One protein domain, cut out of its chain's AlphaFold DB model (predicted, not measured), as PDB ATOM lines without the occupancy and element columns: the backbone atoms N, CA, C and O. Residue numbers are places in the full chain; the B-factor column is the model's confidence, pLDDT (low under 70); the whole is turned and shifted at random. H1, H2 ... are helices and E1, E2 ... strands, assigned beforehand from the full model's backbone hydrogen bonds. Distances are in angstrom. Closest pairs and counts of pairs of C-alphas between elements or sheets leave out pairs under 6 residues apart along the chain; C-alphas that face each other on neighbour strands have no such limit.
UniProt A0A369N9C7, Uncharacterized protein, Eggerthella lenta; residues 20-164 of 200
ATOM      1  N   VAL A  20     126.320 150.230 137.103       80.94
ATOM      2  CA  VAL A  20     126.271 149.856 138.511       80.94
ATOM      3  C   VAL A  20     124.952 149.156 138.775       80.94
ATOM      4  O   VAL A  20     123.887 149.717 138.515       80.94
ATOM      5  N   PHE A  21     125.016 147.936 139.296       81.75
ATOM      6  CA  PHE A  21     123.826 147.170 139.649       81.75
ATOM      7  C   PHE A  21     124.061 146.294 140.874       81.75
ATOM      8  O   PHE A  21     125.184 145.901 141.198       81.75
ATOM      9  N   GLU A  22     122.972 145.988 141.568       87.75
ATOM     10  CA  GLU A  22     122.970 145.069 142.696       87.75
ATOM     11  C   GLU A  22     122.675 143.653 142.221       87.75
ATOM     12  O   GLU A  22     121.780 143.419 141.414       87.75
ATOM     13  N   THR A  23     123.396 142.678 142.764       86.94
ATOM     14  CA  THR A  23     123.144 141.264 142.488       86.94
ATOM     15  C   THR A  23     123.395 140.434 143.751       86.94
ATOM     16  O   THR A  23     124.232 140.806 144.584       86.94
ATOM     17  N   PRO A  24     122.712 139.287 143.913       90.50
ATOM     18  CA  PRO A  24     123.042 138.324 144.960       90.50
ATOM     19  C   PRO A  24     124.522 137.920 144.912       90.50
ATOM     20  O   PRO A  24     125.118 137.852 143.834       90.50
ATOM     21  N   ALA A  25     125.146 137.693 146.069       89.94
ATOM     22  CA  ALA A  25     126.595 137.530 146.130       89.94
ATOM     23  C   ALA A  25     127.109 136.219 145.517       89.94
ATOM     24  O   ALA A  25     128.226 136.189 145.005       89.94
ATOM     25  N   ASP A  26     126.306 135.154 145.505       88.75
ATOM     26  CA  ASP A  26     126.601 133.910 144.777       88.75
ATOM     27  C   ASP A  26     126.752 134.155 143.271       88.75
ATOM     28  O   ASP A  26     127.555 133.533 142.573       88.75
ATOM     29  N   ASP A  27     125.982 135.109 142.790       86.75
ATOM     30  CA  ASP A  27     125.899 135.545 141.423       86.75
ATOM     31  C   ASP A  27     126.983 136.573 141.082       86.75
ATOM     32  O   ASP A  27     127.607 136.462 140.026       86.75
ATOM     33  N   ALA A  28     127.284 137.503 141.993       87.88
ATOM     34  CA  ALA A  28     128.442 138.393 141.887       87.88
ATOM     35  C   ALA A  28     129.753 137.600 141.882       87.88
ATOM     36  O   ALA A  28     130.645 137.863 141.082       87.88
ATOM     37  N   ALA A  29     129.867 136.579 142.735       87.75
ATOM     38  CA  ALA A  29     131.074 135.773 142.860       87.75
ATOM     39  C   ALA A  29     131.457 135.061 141.553       87.75
ATOM     40  O   ALA A  29     132.642 134.852 141.294       87.75
ATOM     41  N   LYS A  30     130.479 134.727 140.702       84.94
ATOM     42  CA  LYS A  30     130.727 134.149 139.369       84.94
ATOM     43  C   LYS A  30     131.411 135.137 138.423       84.94
ATOM     44  O   LYS A  30     132.110 134.695 137.519       84.94
ATOM     45  N   LEU A  31     131.230 136.438 138.651       82.19
ATOM     46  CA  LEU A  31     131.830 137.511 137.862       82.19
ATOM     47  C   LEU A  31     133.258 137.857 138.323       82.19
ATOM     48  O   LEU A  31     133.980 138.550 137.616       82.19
ATOM     49  N   ILE A  32     133.711 137.364 139.483       83.44
ATOM     50  CA  ILE A  32     135.100 137.562 139.927       83.44
ATOM     51  C   ILE A  32     136.036 136.909 138.915       83.44
ATOM     52  O   ILE A  32     135.964 135.696 138.694       83.44
ATOM     53  N   GLY A  33     136.958 137.685 138.358       76.50
ATOM     54  CA  GLY A  33     137.857 137.227 137.307       76.50
ATOM     55  C   GLY A  33     137.356 137.527 135.891       76.50
ATOM     56  O   GLY A  33     138.072 137.196 134.943       76.50
ATOM     57  N   GLU A  34     136.132 138.039 135.711       77.12
ATOM     58  CA  GLU A  34     135.660 138.576 134.423       77.12
ATOM     59  C   GLU A  34     136.380 139.881 134.085       77.12
ATOM     60  O   GLU A  34     136.998 140.505 134.945       77.12
ATOM     61  N   ASP A  35     136.366 140.232 132.804       76.81
ATOM     62  CA  ASP A  35     137.039 141.432 132.326       76.81
ATOM     63  C   ASP A  35     136.318 142.708 132.760       76.81
ATOM     64  O   ASP A  35     135.092 142.764 132.698       76.81
ATOM     65  N   ASP A  36     137.088 143.710 133.180       79.19
ATOM     66  CA  ASP A  36     136.621 145.031 133.615       79.19
ATOM     67  C   ASP A  36     135.373 144.982 134.516       79.19
ATOM     68  O   ASP A  36     134.335 145.614 134.278       79.19
ATOM     69  N   VAL A  37     135.495 144.200 135.595       84.06
ATOM     70  CA  VAL A  37     134.474 144.029 136.634       84.06
ATOM     71  C   VAL A  37     135.040 144.367 138.012       84.06
ATOM     72  O   VAL A  37     136.052 143.829 138.458       84.06
ATOM     73  N   ALA A  38     134.323 145.222 138.731       88.44
ATOM     74  CA  ALA A  38     134.532 145.539 140.133       88.44
ATOM     75  C   ALA A  38     133.327 145.060 140.948       88.44
ATOM     76  O   ALA A  38     132.183 145.300 140.582       88.44
ATOM     77  N   ILE A  39     133.561 144.384 142.065       89.19
ATOM     78  CA  ILE A  39     132.516 143.829 142.923       89.19
ATOM     79  C   ILE A  39     132.779 144.294 144.339       89.19
ATOM     80  O   ILE A  39     133.799 143.950 144.937       89.19
ATOM     81  N   PHE A  40     131.835 145.039 144.890       89.50
ATOM     82  CA  PHE A  40     131.844 145.441 146.281       89.50
ATOM     83  C   PHE A  40     130.873 144.586 147.093       89.50
ATOM     84  O   PHE A  40     129.697 144.457 146.751       89.50
ATOM     85  N   SER A  41     131.370 144.039 148.200       88.56
ATOM     86  CA  SER A  41     130.567 143.350 149.202       88.56
ATOM     87  C   SER A  41     130.498 144.197 150.479       88.56
ATOM     88  O   SER A  41     131.477 144.219 151.232       88.56
ATOM     89  N   PRO A  42     129.348 144.841 150.768       83.75
ATOM     90  CA  PRO A  42     129.152 145.602 152.002       83.75
ATOM     91  C   PRO A  42     129.319 144.751 153.260       83.75
ATOM     92  O   PRO A  42     129.812 145.215 154.272       83.75
ATOM     93  N   GLN A  43     128.926 143.479 153.205       86.62
ATOM     94  CA  GLN A  43     129.017 142.588 154.362       86.62
ATOM     95  C   GLN A  43     130.460 142.197 154.704       86.62
ATOM     96  O   GLN A  43     130.754 141.854 155.848       86.62
ATOM     97  N   LEU A  44     131.344 142.177 153.704       87.25
ATOM     98  CA  LEU A  44     132.743 141.806 153.886       87.25
ATOM     99  C   LEU A  44     133.661 143.017 154.030       87.25
ATOM    100  O   LEU A  44     134.833 142.813 154.342       87.25
ATOM    101  N   ASP A  45     133.163 144.223 153.752       88.62
ATOM    102  CA  ASP A  45     133.962 145.434 153.568       88.62
ATOM    103  C   ASP A  45     135.119 145.228 152.575       88.62
ATOM    104  O   ASP A  45     136.238 145.717 152.757       88.62
ATOM    105  N   LEU A  46     134.852 144.461 151.512       88.75
ATOM    106  CA  LEU A  46     135.824 144.129 150.474       88.75
ATOM    107  C   LEU A  46     135.335 144.572 149.102       88.75
ATOM    108  O   LEU A  46     134.172 144.383 148.744       88.75
ATOM    109  N   MET A  47     136.273 145.064 148.304       90.06
ATOM    110  CA  MET A  47     136.104 145.289 146.878       90.06
ATOM    111  C   MET A  47     137.100 144.422 146.111       90.06
ATOM    112  O   MET A  47     138.298 144.452 146.386       90.06
ATOM    113  N   ILE A  48     136.608 143.632 145.163       89.50
ATOM    114  CA  ILE A  48     137.433 142.873 144.223       89.50
ATOM    115  C   ILE A  48     137.319 143.541 142.872       89.50
ATOM    116  O   ILE A  48     136.211 143.779 142.410       89.50
ATOM    117  N   VAL A  49     138.445 143.814 142.233       87.88
ATOM    118  CA  VAL A  49     138.463 144.401 140.898       87.88
ATOM    119  C   VAL A  49     139.308 143.539 139.996       87.88
ATOM    120  O   VAL A  49     140.469 143.286 140.313       87.88
ATOM    121  N   THR A  50     138.730 143.097 138.887       84.06
ATOM    122  CA  THR A  50     139.428 142.394 137.821       84.06
ATOM    123  C   THR A  50     139.416 143.245 136.559       84.06
ATOM    124  O   THR A  50     138.379 143.770 136.171       84.06
ATOM    125  N   SER A  51     140.575 143.352 135.916       78.06
ATOM    126  CA  SER A  51     140.724 143.942 134.587       78.06
ATOM    127  C   SER A  51     141.698 143.099 133.768       78.06
ATOM    128  O   SER A  51     142.683 142.578 134.311       78.06
ATOM    129  N   GLN A  52     141.412 142.904 132.483       71.56
ATOM    130  CA  GLN A  52     142.321 142.269 131.538       71.56
ATOM    131  C   GLN A  52     143.043 143.325 130.717       71.56
ATOM    132  O   GLN A  52     142.565 144.432 130.494       71.56
ATOM    133  N   TYR A  53     144.234 142.974 130.253       67.00
ATOM    134  CA  TYR A  53     144.927 143.777 129.265       67.00
ATOM    135  C   TYR A  53     145.337 142.917 128.079       67.00
ATOM    136  O   TYR A  53     145.892 141.820 128.223       67.00
ATOM    137  N   ASP A  54     145.043 143.459 126.901       55.41
ATOM    138  CA  ASP A  54     145.406 142.883 125.619       55.41
ATOM    139  C   ASP A  54     146.872 143.244 125.350       55.41
ATOM    140  O   ASP A  54     147.215 144.371 124.981       55.41
ATOM    141  N   LEU A  55     147.772 142.311 125.653       48.62
ATOM    142  CA  LEU A  55     149.127 142.367 125.120       48.62
ATOM    143  C   LEU A  55     149.061 141.800 123.704       48.62
ATOM    144  O   LEU A  55     148.517 140.709 123.534       48.62
ATOM    145  N   GLU A  56     149.624 142.512 122.716       46.81
ATOM    146  CA  GLU A  56     149.887 141.925 121.395       46.81
ATOM    147  C   GLU A  56     150.490 140.527 121.607       46.81
ATOM    148  O   GLU A  56     151.471 140.400 122.336       46.81
ATOM    149  N   GLU A  57     149.801 139.523 121.058       44.56
ATOM    150  CA  GLU A  57     149.875 138.074 121.289       44.56
ATOM    151  C   GLU A  57     151.096 137.466 122.033       44.56
ATOM    152  O   GLU A  57     152.239 137.879 121.827       44.56
ATOM    153  N   PRO A  58     150.913 136.345 122.780       43.78
ATOM    154  CA  PRO A  58     149.730 135.469 122.778       43.78
ATOM    155  C   PRO A  58     149.053 135.281 124.151       43.78
ATOM    156  O   PRO A  58     148.428 134.250 124.377       43.78
ATOM    157  N   VAL A  59     149.185 136.212 125.104       50.97
ATOM    158  CA  VAL A  59     148.668 135.981 126.468       50.97
ATOM    159  C   VAL A  59     147.919 137.201 126.999       50.97
ATOM    160  O   VAL A  59     148.536 138.130 127.527       50.97
ATOM    161  N   THR A  60     146.582 137.179 126.928       56.16
ATOM    162  CA  THR A  60     145.774 138.127 127.714       56.16
ATOM    163  C   THR A  60     146.059 137.869 129.182       56.16
ATOM    164  O   THR A  60     145.955 136.744 129.667       56.16
ATOM    165  N   THR A  61     146.497 138.888 129.904       62.47
ATOM    166  CA  THR A  61     146.749 138.746 131.335       62.47
ATOM    167  C   THR A  61     145.657 139.495 132.072       62.47
ATOM    168  O   THR A  61     145.341 140.637 131.755       62.47
ATOM    169  N   SER A  62     145.054 138.816 133.036       71.25
ATOM    170  CA  SER A  62     144.091 139.398 133.959       71.25
ATOM    171  C   SER A  62     144.808 139.773 135.245       71.25
ATOM    172  O   SER A  62     145.613 139.001 135.776       71.25
ATOM    173  N   GLN A  63     144.513 140.958 135.755       76.50
ATOM    174  CA  GLN A  63     144.954 141.409 137.061       76.50
ATOM    175  C   GLN A  63     143.722 141.535 137.947       76.50
ATOM    176  O   GLN A  63     142.724 142.136 137.560       76.50
ATOM    177  N   THR A  64     143.775 140.922 139.125       82.00
ATOM    178  CA  THR A  64     142.730 141.017 140.140       82.00
ATOM    179  C   THR A  64     143.315 141.605 141.410       82.00
ATOM    180  O   THR A  64     144.214 141.017 142.005       82.00
ATOM    181  N   VAL A  65     142.790 142.739 141.854       85.00
ATOM    182  CA  VAL A  65     143.145 143.361 143.133       85.00
ATOM    183  C   VAL A  65     142.001 143.212 144.116       85.00
ATOM    184  O   VAL A  65     140.827 143.225 143.747       85.00
ATOM    185  N   ILE A  66     142.354 143.061 145.386       87.75
ATOM    186  CA  ILE A  66     141.400 142.987 146.484       87.75
ATOM    187  C   ILE A  66     141.721 144.101 147.453       87.75
ATOM    188  O   ILE A  66     142.826 144.180 147.993       87.75
ATOM    189  N   LEU A  67     140.730 144.945 147.676       87.38
ATOM    190  CA  LEU A  67     140.805 146.116 148.517       87.38
ATOM    191  C   LEU A  67     139.922 145.894 149.741       87.38
ATOM    192  O   LEU A  67     138.774 145.471 149.625       87.38
ATOM    193  N   SER A  68     140.461 146.200 150.914       87.12
ATOM    194  CA  SER A  68     139.666 146.459 152.105       87.12
ATOM    195  C   SER A  68     139.142 147.877 152.008       87.12
ATOM    196  O   SER A  68     139.923 148.801 151.782       87.12
ATOM    197  N   VAL A  69     137.839 148.042 152.183       84.62
ATOM    198  CA  VAL A  69     137.159 149.342 152.155       84.62
ATOM    199  C   VAL A  69     136.444 149.643 153.476       84.62
ATOM    200  O   VAL A  69     135.663 150.580 153.543       84.62
ATOM    201  N   ALA A  70     136.752 148.891 154.540       80.81
ATOM    202  CA  ALA A  70     136.145 149.046 155.868       80.81
ATOM    203  C   ALA A  70     136.318 150.457 156.453       80.81
ATOM    204  O   ALA A  70     135.399 151.011 157.047       80.81
ATOM    205  N   ASP A  71     137.498 151.042 156.248       75.06
ATOM    206  CA  ASP A  71     137.841 152.391 156.707       75.06
ATOM    207  C   ASP A  71     137.774 153.418 155.566       75.06
ATOM    208  O   ASP A  71     138.284 154.534 155.691       75.06
ATOM    209  N   ALA A  72     137.203 153.039 154.419       76.19
ATOM    210  CA  ALA A  72     137.167 153.920 153.272       76.19
ATOM    211  C   ALA A  72     136.114 155.013 153.464       76.19
ATOM    212  O   ALA A  72     134.940 154.745 153.708       76.19
ATOM    213  N   GLU A  73     136.501 156.260 153.211       65.06
ATOM    214  CA  GLU A  73     135.596 157.416 153.213       65.06
ATOM    215  C   GLU A  73     134.610 157.386 152.028       65.06
ATOM    216  O   GLU A  73     133.869 158.344 151.809       65.06
ATOM    217  N   CYS A  74     134.632 156.309 151.225       63.44
ATOM    218  CA  CYS A  74     133.798 156.070 150.042       63.44
ATOM    219  C   CYS A  74     133.792 157.241 149.046       63.44
ATOM    220  O   CYS A  74     132.889 157.390 148.226       63.44
ATOM    221  N   THR A  75     134.837 158.063 149.118       64.50
ATOM    222  CA  THR A  75     135.055 159.226 148.276       64.50
ATOM    223  C   THR A  75     136.205 158.889 147.342       64.50
ATOM    224  O   THR A  75     137.340 158.676 147.783       64.50
ATOM    225  N   TRP A  76     135.890 158.775 146.055       64.94
ATOM    226  CA  TRP A  76     136.891 158.570 145.015       64.94
ATOM    227  C   TRP A  76     137.642 159.888 144.785       64.94
ATOM    228  O   TRP A  76     136.999 160.939 144.768       64.94
ATOM    229  N   PRO A  77     138.977 159.859 144.628       58.88
ATOM    230  CA  PRO A  77     139.763 161.064 144.352       58.88
ATOM    231  C   PRO A  77     139.324 161.752 143.051       58.88
ATOM    232  O   PRO A  77     139.233 162.971 143.030       58.88
ATOM    233  N   ASP A  78     138.982 160.953 142.038       64.94
ATOM    234  CA  ASP A  78     138.175 161.288 140.863       64.94
ATOM    235  C   ASP A  78     137.412 160.003 140.484       64.94
ATOM    236  O   ASP A  78     138.002 158.919 140.608       64.94
ATOM    237  N   PRO A  79     136.132 160.061 140.065       64.19
ATOM    238  CA  PRO A  79     135.412 158.868 139.635       64.19
ATOM    239  C   PRO A  79     136.189 158.145 138.529       64.19
ATOM    240  O   PRO A  79     136.629 158.808 137.585       64.19
ATOM    241  N   PRO A  80     136.378 156.819 138.622       67.38
ATOM    242  CA  PRO A  80     137.001 156.075 137.540       67.38
ATOM    243  C   PRO A  80     136.147 156.208 136.273       67.38
ATOM    244  O   PRO A  80     134.917 156.095 136.331       67.38
ATOM    245  N   GLU A  81     136.797 156.470 135.139       66.75
ATOM    246  CA  GLU A  81     136.132 156.430 133.835       66.75
ATOM    247  C   GLU A  81     135.957 154.977 133.383       66.75
ATOM    248  O   GLU A  81     134.947 154.655 132.757       66.75
ATOM    249  N   TYR A  82     136.909 154.118 133.771       71.25
ATOM    250  CA  TYR A  82     136.979 152.691 133.468       71.25
ATOM    251  C   TYR A  82     137.234 151.870 134.732       71.25
ATOM    252  O   TYR A  82     137.922 152.314 135.653       71.25
ATOM    253  N   VAL A  83     136.746 150.627 134.776       75.38
ATOM    254  CA  VAL A  83     137.044 149.732 135.914       75.38
ATOM    255  C   VAL A  83     138.546 149.449 136.002       75.38
ATOM    256  O   VAL A  83     139.122 149.380 137.092       75.38
ATOM    257  N   SER A  84     139.189 149.366 134.842       74.44
ATOM    258  CA  SER A  84     140.632 149.227 134.694       74.44
ATOM    259  C   SER A  84     141.433 150.346 135.382       74.44
ATOM    260  O   SER A  84     142.525 150.079 135.892       74.44
ATOM    261  N   ASP A  85     140.887 151.562 135.517       73.12
ATOM    262  CA  ASP A  85     141.549 152.677 136.213       73.12
ATOM    263  C   ASP A  85     141.772 152.362 137.702       73.12
ATOM    264  O   ASP A  85     142.781 152.752 138.297       73.12
ATOM    265  N   ILE A  86     140.865 151.598 138.318       75.56
ATOM    266  CA  ILE A  86     140.973 151.216 139.731       75.56
ATOM    267  C   ILE A  86     142.197 150.316 139.942       75.56
ATOM    268  O   ILE A  86     142.924 150.460 140.927       75.56
ATOM    269  N   VAL A  87     142.447 149.409 138.996       73.31
ATOM    270  CA  VAL A  87     143.563 148.457 139.046       73.31
ATOM    271  C   VAL A  87     144.869 149.129 138.624       73.31
ATOM    272  O   VAL A  87     145.864 149.075 139.348       73.31
ATOM    273  N   PHE A  88     144.878 149.785 137.463       70.12
ATOM    274  CA  PHE A  88     146.104 150.257 136.819       70.12
ATOM    275  C   PHE A  88     146.556 151.642 137.267       70.12
ATOM    276  O   PHE A  88     147.757 151.920 137.241       70.12
ATOM    277  N   GLU A  89     145.622 152.506 137.656       70.25
ATOM    278  CA  GLU A  89     145.915 153.858 138.139       70.25
ATOM    279  C   GLU A  89     145.835 153.947 139.667       70.25
ATOM    280  O   GLU A  89     146.106 154.997 140.248       70.25
ATOM    281  N   CYS A  90     145.508 152.829 140.328       72.06
ATOM    282  CA  CYS A  90     145.312 152.744 141.773       72.06
ATOM    283  C   CYS A  90     144.324 153.808 142.287       72.06
ATOM    284  O   CYS A  90     144.482 154.345 143.388       72.06
ATOM    285  N   ARG A  91     143.322 154.152 141.469       73.69
ATOM    286  CA  ARG A  91     142.280 155.118 141.817       73.69
ATOM    287  C   ARG A  91     141.199 154.412 142.608       73.69
ATOM    288  O   ARG A  91     140.170 154.098 142.041       73.69
ATOM    289  N   TRP A  92     141.433 154.139 143.886       78.31
ATOM    290  CA  TRP A  92     140.422 153.599 144.803       78.31
ATOM    291  C   TRP A  92     140.045 154.612 145.891       78.31
ATOM    292  O   TRP A  92     140.742 155.620 146.050       78.31
ATOM    293  N   PRO A  93     138.945 154.396 146.637       72.88
ATOM    294  CA  PRO A  93     138.485 155.345 147.641       72.88
ATOM    295  C   PRO A  93     139.556 155.660 148.689       72.88
ATOM    296  O   PRO A  93     140.323 154.783 149.096       72.88
ATOM    297  N   SER A  94     139.573 156.905 149.172       75.31
ATOM    298  CA  SER A  94     140.415 157.298 150.309       75.31
ATOM    299  C   SER A  94     140.159 156.372 151.502       75.31
ATOM    300  O   SER A  94     139.006 156.111 151.835       75.31
ATOM    301  N   GLY A  95     141.223 155.852 152.118       75.44
ATOM    302  CA  GLY A  95     141.137 154.888 153.223       75.44
ATOM    303  C   GLY A  95     141.002 153.420 152.797       75.44
ATOM    304  O   GLY A  95     141.147 152.538 153.643       75.44
ATOM    305  N   ALA A  96     140.802 153.128 151.506       82.81
ATOM    306  CA  ALA A  96     140.866 151.756 151.017       82.81
ATOM    307  C   ALA A  96     142.316 151.242 150.995       82.81
ATOM    308  O   ALA A  96     143.251 151.948 150.606       82.81
ATOM    309  N   ASN A  97     142.499 149.989 151.405       82.44
ATOM    310  CA  ASN A  97     143.807 149.360 151.562       82.44
ATOM    311  C   ASN A  97     143.916 148.110 150.693       82.44
ATOM    312  O   ASN A  97     143.047 147.241 150.746       82.44
ATOM    313  N   LEU A  98     145.016 147.976 149.952       81.88
ATOM    314  CA  LEU A  98     145.311 146.753 149.210       81.88
ATOM    315  C   LEU A  98     145.507 145.587 150.187       81.88
ATOM    316  O   LEU A  98     146.440 145.579 150.988       81.88
ATOM    317  N   VAL A  99     144.624 144.596 150.103       83.88
ATOM    318  CA  VAL A  99     144.730 143.339 150.850       83.88
ATOM    319  C   VAL A  99     145.658 142.394 150.107       83.88
ATOM    320  O   VAL A  99     146.558 141.800 150.699       83.88
ATOM    321  N   THR A 100     145.423 142.225 148.808       80.69
ATOM    322  CA  THR A 100     146.198 141.315 147.969       80.69
ATOM    323  C   THR A 100     145.974 141.609 146.489       80.69
ATOM    324  O   THR A 100     145.005 142.265 146.107       80.69
ATOM    325  N   GLU A 101     146.879 141.104 145.662       79.88
ATOM    326  CA  GLU A 101     146.875 141.235 144.214       79.88
ATOM    327  C   GLU A 101     147.207 139.874 143.598       79.88
ATOM    328  O   GLU A 101     148.078 139.147 144.087       79.88
ATOM    329  N   PHE A 102     146.517 139.544 142.513       72.75
ATOM    330  CA  PHE A 102     146.743 138.359 141.704       72.75
ATOM    331  C   PHE A 102     146.916 138.758 140.249       72.75
ATOM    332  O   PHE A 102     146.157 139.568 139.722       72.75
ATOM    333  N   GLN A 103     147.865 138.118 139.581       68.56
ATOM    334  CA  GLN A 103     147.976 138.150 138.130       68.56
ATOM    335  C   GLN A 103     147.750 136.733 137.613       68.56
ATOM    336  O   GLN A 103     148.305 135.771 138.150       68.56
ATOM    337  N   ALA A 104     146.893 136.598 136.607       62.97
ATOM    338  CA  ALA A 104     146.624 135.334 135.942       62.97
ATOM    339  C   ALA A 104     146.777 135.508 134.432       62.97
ATOM    340  O   ALA A 104     146.103 136.327 133.808       62.97
ATOM    341  N   PHE A 105     147.668 134.707 133.863       58.50
ATOM    342  CA  PHE A 105     147.917 134.609 132.434       58.50
ATOM    343  C   PHE A 105     146.838 133.731 131.794       58.50
ATOM    344  O   PHE A 105     146.566 132.639 132.300       58.50
ATOM    345  N   SER A 106     146.221 134.182 130.699       52.72
ATOM    346  CA  SER A 106     145.286 133.362 129.931       52.72
ATOM    347  C   SER A 106     146.048 132.280 129.167       52.72
ATOM    348  O   SER A 106     146.415 132.432 128.006       52.72
ATOM    349  N   ASP A 107     146.300 131.168 129.829       48.56
ATOM    350  CA  ASP A 107     146.310 129.874 129.161       48.56
ATOM    351  C   ASP A 107     144.857 129.377 129.204       48.56
ATOM    352  O   ASP A 107     144.188 129.502 130.231       48.56
ATOM    353  N   GLU A 108     144.342 128.840 128.100       44.91
ATOM    354  CA  GLU A 108     143.010 128.223 128.017       44.91
ATOM    355  C   GLU A 108     142.802 127.107 129.074       44.91
ATOM    356  O   GLU A 108     141.669 126.727 129.370       44.91
ATOM    357  N   ASN A 109     143.888 126.630 129.695       45.69
ATOM    358  CA  ASN A 109     143.948 125.649 130.777       45.69
ATOM    359  C   ASN A 109     144.405 126.225 132.133       45.69
ATOM    360  O   ASN A 109     144.649 125.456 133.072       45.69
ATOM    361  N   ALA A 110     144.543 127.548 132.273       52.41
ATOM    362  CA  ALA A 110     144.943 128.166 133.532       52.41
ATOM    363  C   ALA A 110     143.865 127.913 134.596       52.41
ATOM    364  O   ALA A 110     142.788 128.511 134.599       52.41
ATOM    365  N   THR A 111     144.163 127.004 135.525       53.81
ATOM    366  CA  THR A 111     143.330 126.808 136.712       53.81
ATOM    367  C   THR A 111     143.334 128.116 137.509       53.81
ATOM    368  O   THR A 111     144.425 128.623 137.796       53.81
ATOM    369  N   PRO A 112     142.164 128.673 137.886       59.81
ATOM    370  CA  PRO A 112     142.112 129.838 138.757       59.81
ATOM    371  C   PRO A 112     142.969 129.601 140.000       59.81
ATOM    372  O   PRO A 112     142.962 128.504 140.566       59.81
ATOM    373  N   SER A 113     143.732 130.610 140.427       65.88
ATOM    374  CA  SER A 113     144.574 130.452 141.612       65.88
ATOM    375  C   SER A 113     143.707 130.056 142.816       65.88
ATOM    376  O   SER A 113     142.569 130.512 142.957       65.88
ATOM    377  N   ALA A 114     144.233 129.211 143.709       69.12
ATOM    378  CA  ALA A 114     143.500 128.781 144.906       69.12
ATOM    379  C   ALA A 114     143.012 129.975 145.752       69.12
ATOM    380  O   ALA A 114     141.983 129.895 146.422       69.12
ATOM    381  N   SER A 115     143.731 131.095 145.676       71.12
ATOM    382  CA  SER A 115     143.363 132.365 146.286       71.12
ATOM    383  C   SER A 115     142.139 133.006 145.623       71.12
ATOM    384  O   SER A 115     141.240 133.438 146.335       71.12
ATOM    385  N   LEU A 116     142.046 133.028 144.287       74.62
ATOM    386  CA  LEU A 116     140.861 133.543 143.588       74.62
ATOM    387  C   LEU A 116     139.612 132.723 143.949       74.62
ATOM    388  O   LEU A 116     138.569 133.285 144.269       74.62
ATOM    389  N   GLU A 117     139.741 131.395 143.988       81.56
ATOM    390  CA  GLU A 117     138.668 130.489 144.421       81.56
ATOM    391  C   GLU A 117     138.276 130.689 145.891       81.56
ATOM    392  O   GLU A 117     137.096 130.617 146.240       81.56
ATOM    393  N   TYR A 118     139.245 130.980 146.765       85.38
ATOM    394  CA  TYR A 118     138.967 131.351 148.153       85.38
ATOM    395  C   TYR A 118     138.092 132.608 148.228       85.38
ATOM    396  O   TYR A 118     137.080 132.607 148.932       85.38
ATOM    397  N   TYR A 119     138.432 133.656 147.475       85.12
ATOM    398  CA  TYR A 119     137.663 134.898 147.483       85.12
ATOM    399  C   TYR A 119     136.303 134.765 146.802       85.12
ATOM    400  O   TYR A 119     135.336 135.324 147.313       85.12
ATOM    401  N   ARG A 120     136.181 133.956 145.743       87.75
ATOM    402  CA  ARG A 120     134.883 133.594 145.154       87.75
ATOM    403  C   ARG A 120     133.951 132.965 146.180       87.75
ATOM    404  O   ARG A 120     132.823 133.416 146.334       87.75
ATOM    405  N   LYS A 121     134.434 131.973 146.932       88.62
ATOM    406  CA  LYS A 121     133.650 131.338 148.003       88.62
ATOM    407  C   LYS A 121     133.286 132.329 149.100       88.62
ATOM    408  O   LYS A 121     132.131 132.395 149.495       88.62
ATOM    409  N   ARG A 122     134.256 133.134 149.539       87.94
ATOM    410  CA  ARG A 122     134.039 134.143 150.576       87.94
ATOM    411  C   ARG A 122     132.982 135.170 150.163       87.94
ATOM    412  O   ARG A 122     132.132 135.501 150.976       87.94
ATOM    413  N   PHE A 123     133.018 135.652 148.918       87.06
ATOM    414  CA  PHE A 123     132.004 136.563 148.386       87.06
ATOM    415  C   PHE A 123     130.646 135.876 148.257       87.06
ATOM    416  O   PHE A 123     129.657 136.462 148.670       87.06
ATOM    417  N   ALA A 124     130.591 134.626 147.789       87.12
ATOM    418  CA  ALA A 124     129.340 133.876 147.651       87.12
ATOM    419  C   ALA A 124     128.601 133.628 148.982       87.12
ATOM    420  O   ALA A 124     127.397 133.396 148.978       87.12
ATOM    421  N   GLU A 125     129.305 133.675 150.117       85.44
ATOM    422  CA  GLU A 125     128.717 133.600 151.464       85.44
ATOM    423  C   GLU A 125     128.107 134.939 151.938       85.44
ATOM    424  O   GLU A 125     127.519 135.010 153.020       85.44
ATOM    425  N   GLY A 126     128.255 136.008 151.149       72.69
ATOM    426  CA  GLY A 126     127.678 137.326 151.405       72.69
ATOM    427  C   GLY A 126     126.207 137.453 150.989       72.69
ATOM    428  O   GLY A 126     125.647 136.591 150.318       72.69
ATOM    429  N   GLY A 127     125.569 138.552 151.401       85.44
ATOM    430  CA  GLY A 127     124.204 138.920 151.013       85.44
ATOM    431  C   GLY A 127     124.119 139.504 149.598       85.44
ATOM    432  O   GLY A 127     124.253 138.794 148.606       85.44
ATOM    433  N   THR A 128     123.876 140.808 149.495       88.56
ATOM    434  CA  THR A 128     123.846 141.530 148.213       88.56
ATOM    435  C   THR A 128     125.200 142.184 147.960       88.56
ATOM    436  O   THR A 128     125.782 142.769 148.874       88.56
ATOM    437  N   CYS A 129     125.707 142.085 146.733       88.50
ATOM    438  CA  CYS A 129     126.894 142.806 146.280       88.50
ATOM    439  C   CYS A 129     126.509 143.862 145.245       88.50
ATOM    440  O   CYS A 129     125.533 143.696 144.511       88.50
ATOM    441  N   MET A 130     127.321 144.910 145.153       87.69
ATOM    442  CA  MET A 130     127.266 145.853 144.040       87.69
ATOM    443  C   MET A 130     128.320 145.482 143.007       87.69
ATOM    444  O   MET A 130     129.467 145.208 143.365       87.69
ATOM    445  N   VAL A 131     127.934 145.493 141.739       85.56
ATOM    446  CA  VAL A 131     128.812 145.239 140.600       85.56
ATOM    447  C   VAL A 131     128.957 146.524 139.803       85.56
ATOM    448  O   VAL A 131     127.967 147.185 139.503       85.56
ATOM    449  N   PHE A 132     130.197 146.848 139.466       84.25
ATOM    450  CA  PHE A 132     130.611 147.954 138.618       84.25
ATOM    451  C   PHE A 132     131.259 147.350 137.378       84.25
ATOM    452  O   PHE A 132     132.172 146.532 137.504       84.25
ATOM    453  N   SER A 133     130.797 147.715 136.189       80.12
ATOM    454  CA  SER A 133     131.382 147.206 134.951       80.12
ATOM    455  C   SER A 133     131.129 148.121 133.768       80.12
ATOM    456  O   SER A 133     130.146 148.852 133.732       80.12
ATOM    457  N   GLU A 134     131.994 148.042 132.768       74.19
ATOM    458  CA  GLU A 134     131.791 148.680 131.461       74.19
ATOM    459  C   GLU A 134     130.721 147.958 130.622       74.19
ATOM    460  O   GLU A 134     130.210 148.495 129.634       74.19
ATOM    461  N   TYR A 135     130.355 146.742 131.032       75.00
ATOM    462  CA  TYR A 135     129.303 145.947 130.423       75.00
ATOM    463  C   TYR A 135     127.972 146.109 131.162       75.00
ATOM    464  O   TYR A 135     127.925 146.317 132.377       75.00
ATOM    465  N   ASP A 136     126.868 145.984 130.426       71.12
ATOM    466  CA  ASP A 136     125.542 146.019 131.031       71.12
ATOM    467  C   ASP A 136     125.247 144.763 131.873       71.12
ATOM    468  O   ASP A 136     125.881 143.710 131.741       71.12
ATOM    469  N   GLU A 137     124.265 144.888 132.771       76.12
ATOM    470  CA  GLU A 137     123.845 143.793 133.646       76.12
ATOM    471  C   GLU A 137     123.443 142.554 132.834       76.12
ATOM    472  O   GLU A 137     123.894 141.452 133.134       76.12
ATOM    473  N   ALA A 138     122.639 142.710 131.778       74.19
ATOM    474  CA  ALA A 138     122.107 141.583 131.015       74.19
ATOM    475  C   ALA A 138     123.220 140.735 130.374       74.19
ATOM    476  O   ALA A 138     123.146 139.503 130.399       74.19
ATOM    477  N   TYR A 139     124.264 141.380 129.859       74.31
ATOM    478  CA  TYR A 139     125.446 140.735 129.303       74.31
ATOM    479  C   TYR A 139     126.235 139.971 130.371       74.31
ATOM    480  O   TYR A 139     126.567 138.797 130.188       74.31
ATOM    481  N   LEU A 140     126.485 140.595 131.524       72.44
ATOM    482  CA  LEU A 140     127.216 139.953 132.620       72.44
ATOM    483  C   LEU A 140     126.434 138.786 133.224       72.44
ATOM    484  O   LEU A 140     127.016 137.756 133.560       72.44
ATOM    485  N   LEU A 141     125.109 138.908 133.321       69.31
ATOM    486  CA  LEU A 141     124.229 137.824 133.747       69.31
ATOM    487  C   LEU A 141     124.238 136.649 132.756       69.31
ATOM    488  O   LEU A 141     124.188 135.501 133.195       69.31
ATOM    489  N   ASP A 142     124.335 136.902 131.448       71.88
ATOM    490  CA  ASP A 142     124.420 135.859 130.411       71.88
ATOM    491  C   ASP A 142     125.799 135.164 130.365       71.88
ATOM    492  O   ASP A 142     125.901 133.983 130.016       71.88
ATOM    493  N   LEU A 143     126.859 135.859 130.788       64.75
ATOM    494  CA  LEU A 143     128.200 135.290 130.959       64.75
ATOM    495  C   LEU A 143     128.300 134.311 132.139       64.75
ATOM    496  O   LEU A 143     129.219 133.480 132.152       64.75
ATOM    497  N   LYS A 144     127.350 134.341 133.094       57.59
ATOM    498  CA  LYS A 144     127.290 133.440 134.263       57.59
ATOM    499  C   LYS A 144     127.168 131.970 133.824       57.59
ATOM    500  O   LYS A 144     126.085 131.397 133.780       57.59
ATOM    501  N   GLY A 145     128.304 131.330 133.540       50.53
ATOM    502  CA  GLY A 145     128.412 129.887 133.285       50.53
ATOM    503  C   GLY A 145     129.050 129.461 131.957       50.53
ATOM    504  O   GLY A 145     129.188 128.259 131.735       50.53
ATOM    505  N   LYS A 146     129.473 130.383 131.079       51.03
ATOM    506  CA  LYS A 146     129.975 130.016 129.733       51.03
ATOM    507  C   LYS A 146     131.481 129.732 129.642       51.03
ATOM    508  O   LYS A 146     131.926 129.173 128.644       51.03
ATOM    509  N   ARG A 147     132.280 129.977 130.690       47.94
ATOM    510  CA  ARG A 147     133.743 129.746 130.643       47.94
ATOM    511  C   ARG A 147     134.217 128.284 130.616       47.94
ATOM    512  O   ARG A 147     135.417 128.060 130.511       47.94
ATOM    513  N   HIS A 148     133.328 127.284 130.634       38.97
ATOM    514  CA  HIS A 148     133.737 125.897 130.355       38.97
ATOM    515  C   HIS A 148     133.762 125.519 128.868       38.97
ATOM    516  O   HIS A 148     134.269 124.447 128.540       38.97
ATOM    517  N   ALA A 149     133.266 126.360 127.957       32.66
ATOM    518  CA  ALA A 149     133.288 126.045 126.534       32.66
ATOM    519  C   ALA A 149     133.524 127.306 125.695       32.66
ATOM    520  O   ALA A 149     132.649 128.155 125.590       32.66
ATOM    521  N   SER A 150     134.703 127.364 125.072       33.69
ATOM    522  CA  SER A 150     135.105 128.282 123.999       33.69
ATOM    523  C   SER A 150     134.991 129.779 124.297       33.69
ATOM    524  O   SER A 150     133.915 130.373 124.250       33.69
ATOM    525  N   ARG A 151     136.152 130.414 124.479       40.34
ATOM    526  CA  ARG A 151     136.315 131.858 124.320       40.34
ATOM    527  C   ARG A 151     136.203 132.164 122.822       40.34
ATOM    528  O   ARG A 151     137.190 132.129 122.100       40.34
ATOM    529  N   VAL A 152     134.977 132.352 122.337       32.59
ATOM    530  CA  VAL A 152     134.782 133.067 121.076       32.59
ATOM    531  C   VAL A 152     135.120 134.516 121.384       32.59
ATOM    532  O   VAL A 152     134.642 135.063 122.378       32.59
ATOM    533  N   ASP A 153     135.997 135.073 120.565       38.31
ATOM    534  CA  ASP A 153     136.347 136.483 120.474       38.31
ATOM    535  C   ASP A 153     135.076 137.302 120.178       38.31
ATOM    536  O   ASP A 153     134.784 137.680 119.046       38.31
ATOM    537  N   ASN A 154     134.217 137.456 121.185       35.59
ATOM    538  CA  ASN A 154     132.963 138.174 121.072       35.59
ATOM    539  C   ASN A 154     133.232 139.631 121.436       35.59
ATOM    540  O   ASN A 154     132.899 140.096 122.522       35.59
ATOM    541  N   GLN A 155     133.743 140.367 120.452       42.69
ATOM    542  CA  GLN A 155     133.590 141.822 120.357       42.69
ATOM    543  C   GLN A 155     132.107 142.255 120.190       42.69
ATOM    544  O   GLN A 155     131.831 143.428 119.967       42.69
ATOM    545  N   ASP A 156     131.156 141.314 120.286       37.47
ATOM    546  CA  ASP A 156     129.711 141.485 120.082       37.47
ATOM    547  C   ASP A 156     128.921 141.833 121.360       37.47
ATOM    548  O   ASP A 156     127.705 142.036 121.299       37.47
ATOM    549  N   GLY A 157     129.569 141.921 122.529       41.72
ATOM    550  CA  GLY A 157     128.946 142.598 123.668       41.72
ATOM    551  C   GLY A 157     128.682 144.045 123.264       41.72
ATOM    552  O   GLY A 157     129.593 144.703 122.779       41.72
ATOM    553  N   THR A 158     127.450 144.547 123.393       37.69
ATOM    554  CA  THR A 158     127.208 145.979 123.173       37.69
ATOM    555  C   THR A 158     127.780 146.686 124.401       37.69
ATOM    556  O   THR A 158     127.160 146.579 125.458       37.69
ATOM    557  N   PRO A 159     128.958 147.348 124.339       42.34
ATOM    558  CA  PRO A 159     129.384 148.173 125.457       42.34
ATOM    559  C   PRO A 159     128.272 149.181 125.718       42.34
ATOM    560  O   PRO A 159     127.611 149.650 124.777       42.34
ATOM    561  N   ILE A 160     128.048 149.507 126.988       42.41
ATOM    562  CA  ILE A 160     127.151 150.605 127.336       42.41
ATOM    563  C   ILE A 160     127.603 151.787 126.485       42.41
ATOM    564  O   ILE A 160     128.800 152.047 126.373       42.41
ATOM    565  N   ALA A 161     126.666 152.459 125.817       35.09
ATOM    566  CA  ALA A 161     126.961 153.553 124.899       35.09
ATOM    567  C   ALA A 161     127.464 154.817 125.637       35.09
ATOM    568  O   ALA A 161     127.007 155.926 125.375       35.09
ATOM    569  N   GLY A 162     128.404 154.669 126.567       39.97
ATOM    570  CA  GLY A 162     129.332 155.695 126.987       39.97
ATOM    571  C   GLY A 162     130.406 155.838 125.915       39.97
ATOM    572  O   GLY A 162     131.020 154.864 125.480       39.97
ATOM    573  N   LYS A 163     130.602 157.059 125.414       37.28
ATOM    574  CA  LYS A 163     131.624 157.331 124.401       37.28
ATOM    575  C   LYS A 163     132.992 156.947 124.958       37.28
ATOM    576  O   LYS A 163     133.544 157.709 125.740       37.28
ATOM    577  N   ARG A 164     133.581 155.853 124.469       38.72
ATOM    578  CA  ARG A 164     135.038 155.671 124.497       38.72
ATOM    579  C   ARG A 164     135.636 156.959 123.909       38.72
ATOM    580  O   ARG A 164     135.346 157.250 122.742       38.72
TER     581      ARG A 164
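This is residues 20 to 164 of the 200 residues of an uncharacterized protein of Eggerthella lenta (UniProt A0A369N9C7). What shape do these coordinates make? One twisted sheet of six strands has H1 and H3 packed over one face and the short H2 over the other, three layers in all, while H4 only grazes the sheet. What is it built of? The 145 printed residues hold E1, H1, E2, E3, E4, H2, E5, H3, E6 and H4 in that order; the sheet runs E1, E6, E2, E3, E4, E5, with antiparallel neighbours throughout. The class is mixed, helices and strands, with under half of the residues in named elements; the whole is compact, with a radius of gyration of the C-alphas of 14.6 A and spans of 40 by 35 by 27 A.

Where does the first half run? E1, residues 20 to 24, begins at C-alpha 20 (126.271, 149.856, 138.511); H1 is residues 25 to 31 and E2 37 to 41. E3, residues 46 to 53, is 23.1 A long, and E4, residues 61 to 68, 23.3 A. What follows? H2 is residues 83 to 88, E5 97 to 105 (24.5 A), H3 114 to 124 (15.3 A) and E6 128 to 133 (16.3 A). H4, residues 137 to 143, ends at C-alpha 143 (128.200, 135.290, 130.959).

How do the strands pair? Between the antiparallel neighbours E1 and E6, N 23 and O 129 are within hydrogen-bond range at 2.9 A, and between the antiparallel neighbours E6 and E2, N 40 and O 130 are within hydrogen-bond range at 2.8 A. E2, E3 and E4 form a meander, each strand the antiparallel neighbour of the one before, with N 39 to O 48 at 2.7 A and N 49 to O 65 at 2.9 A; N 64 and O 102 of E4 and E5 are 2.8 A apart. Where are the helices? E1, H1 and E2 make a split strand-helix-strand unit, two strands running the same way with E6 between them, its crossover right-handed. H1 touches H3, closest at the C-alphas of Asp 26 and Ala 124, 4.0 A, at a steep tilt of 40 degrees, opposite ways; H2, on the opposite face, lies over E3 at a height over the sheet of 6.8 A. What of the helix backbones? Every O i to N i+4 pair is within range in H3 and H4, but 1 of 3 in H1, with 3 of 4 O i to N i+3 pairs, and 1 of 2 in H2.

How large is it? The two C-alphas farthest apart, those of Glu 73 and Ser 150, are 41.3 A apart, and the printed part has no cut. Which link is long, and where is confidence low? The link from E4 to H2, 14 residues, is long; pLDDT is under 70 in 53 residues, among them 103 to 114 and 143 to 164.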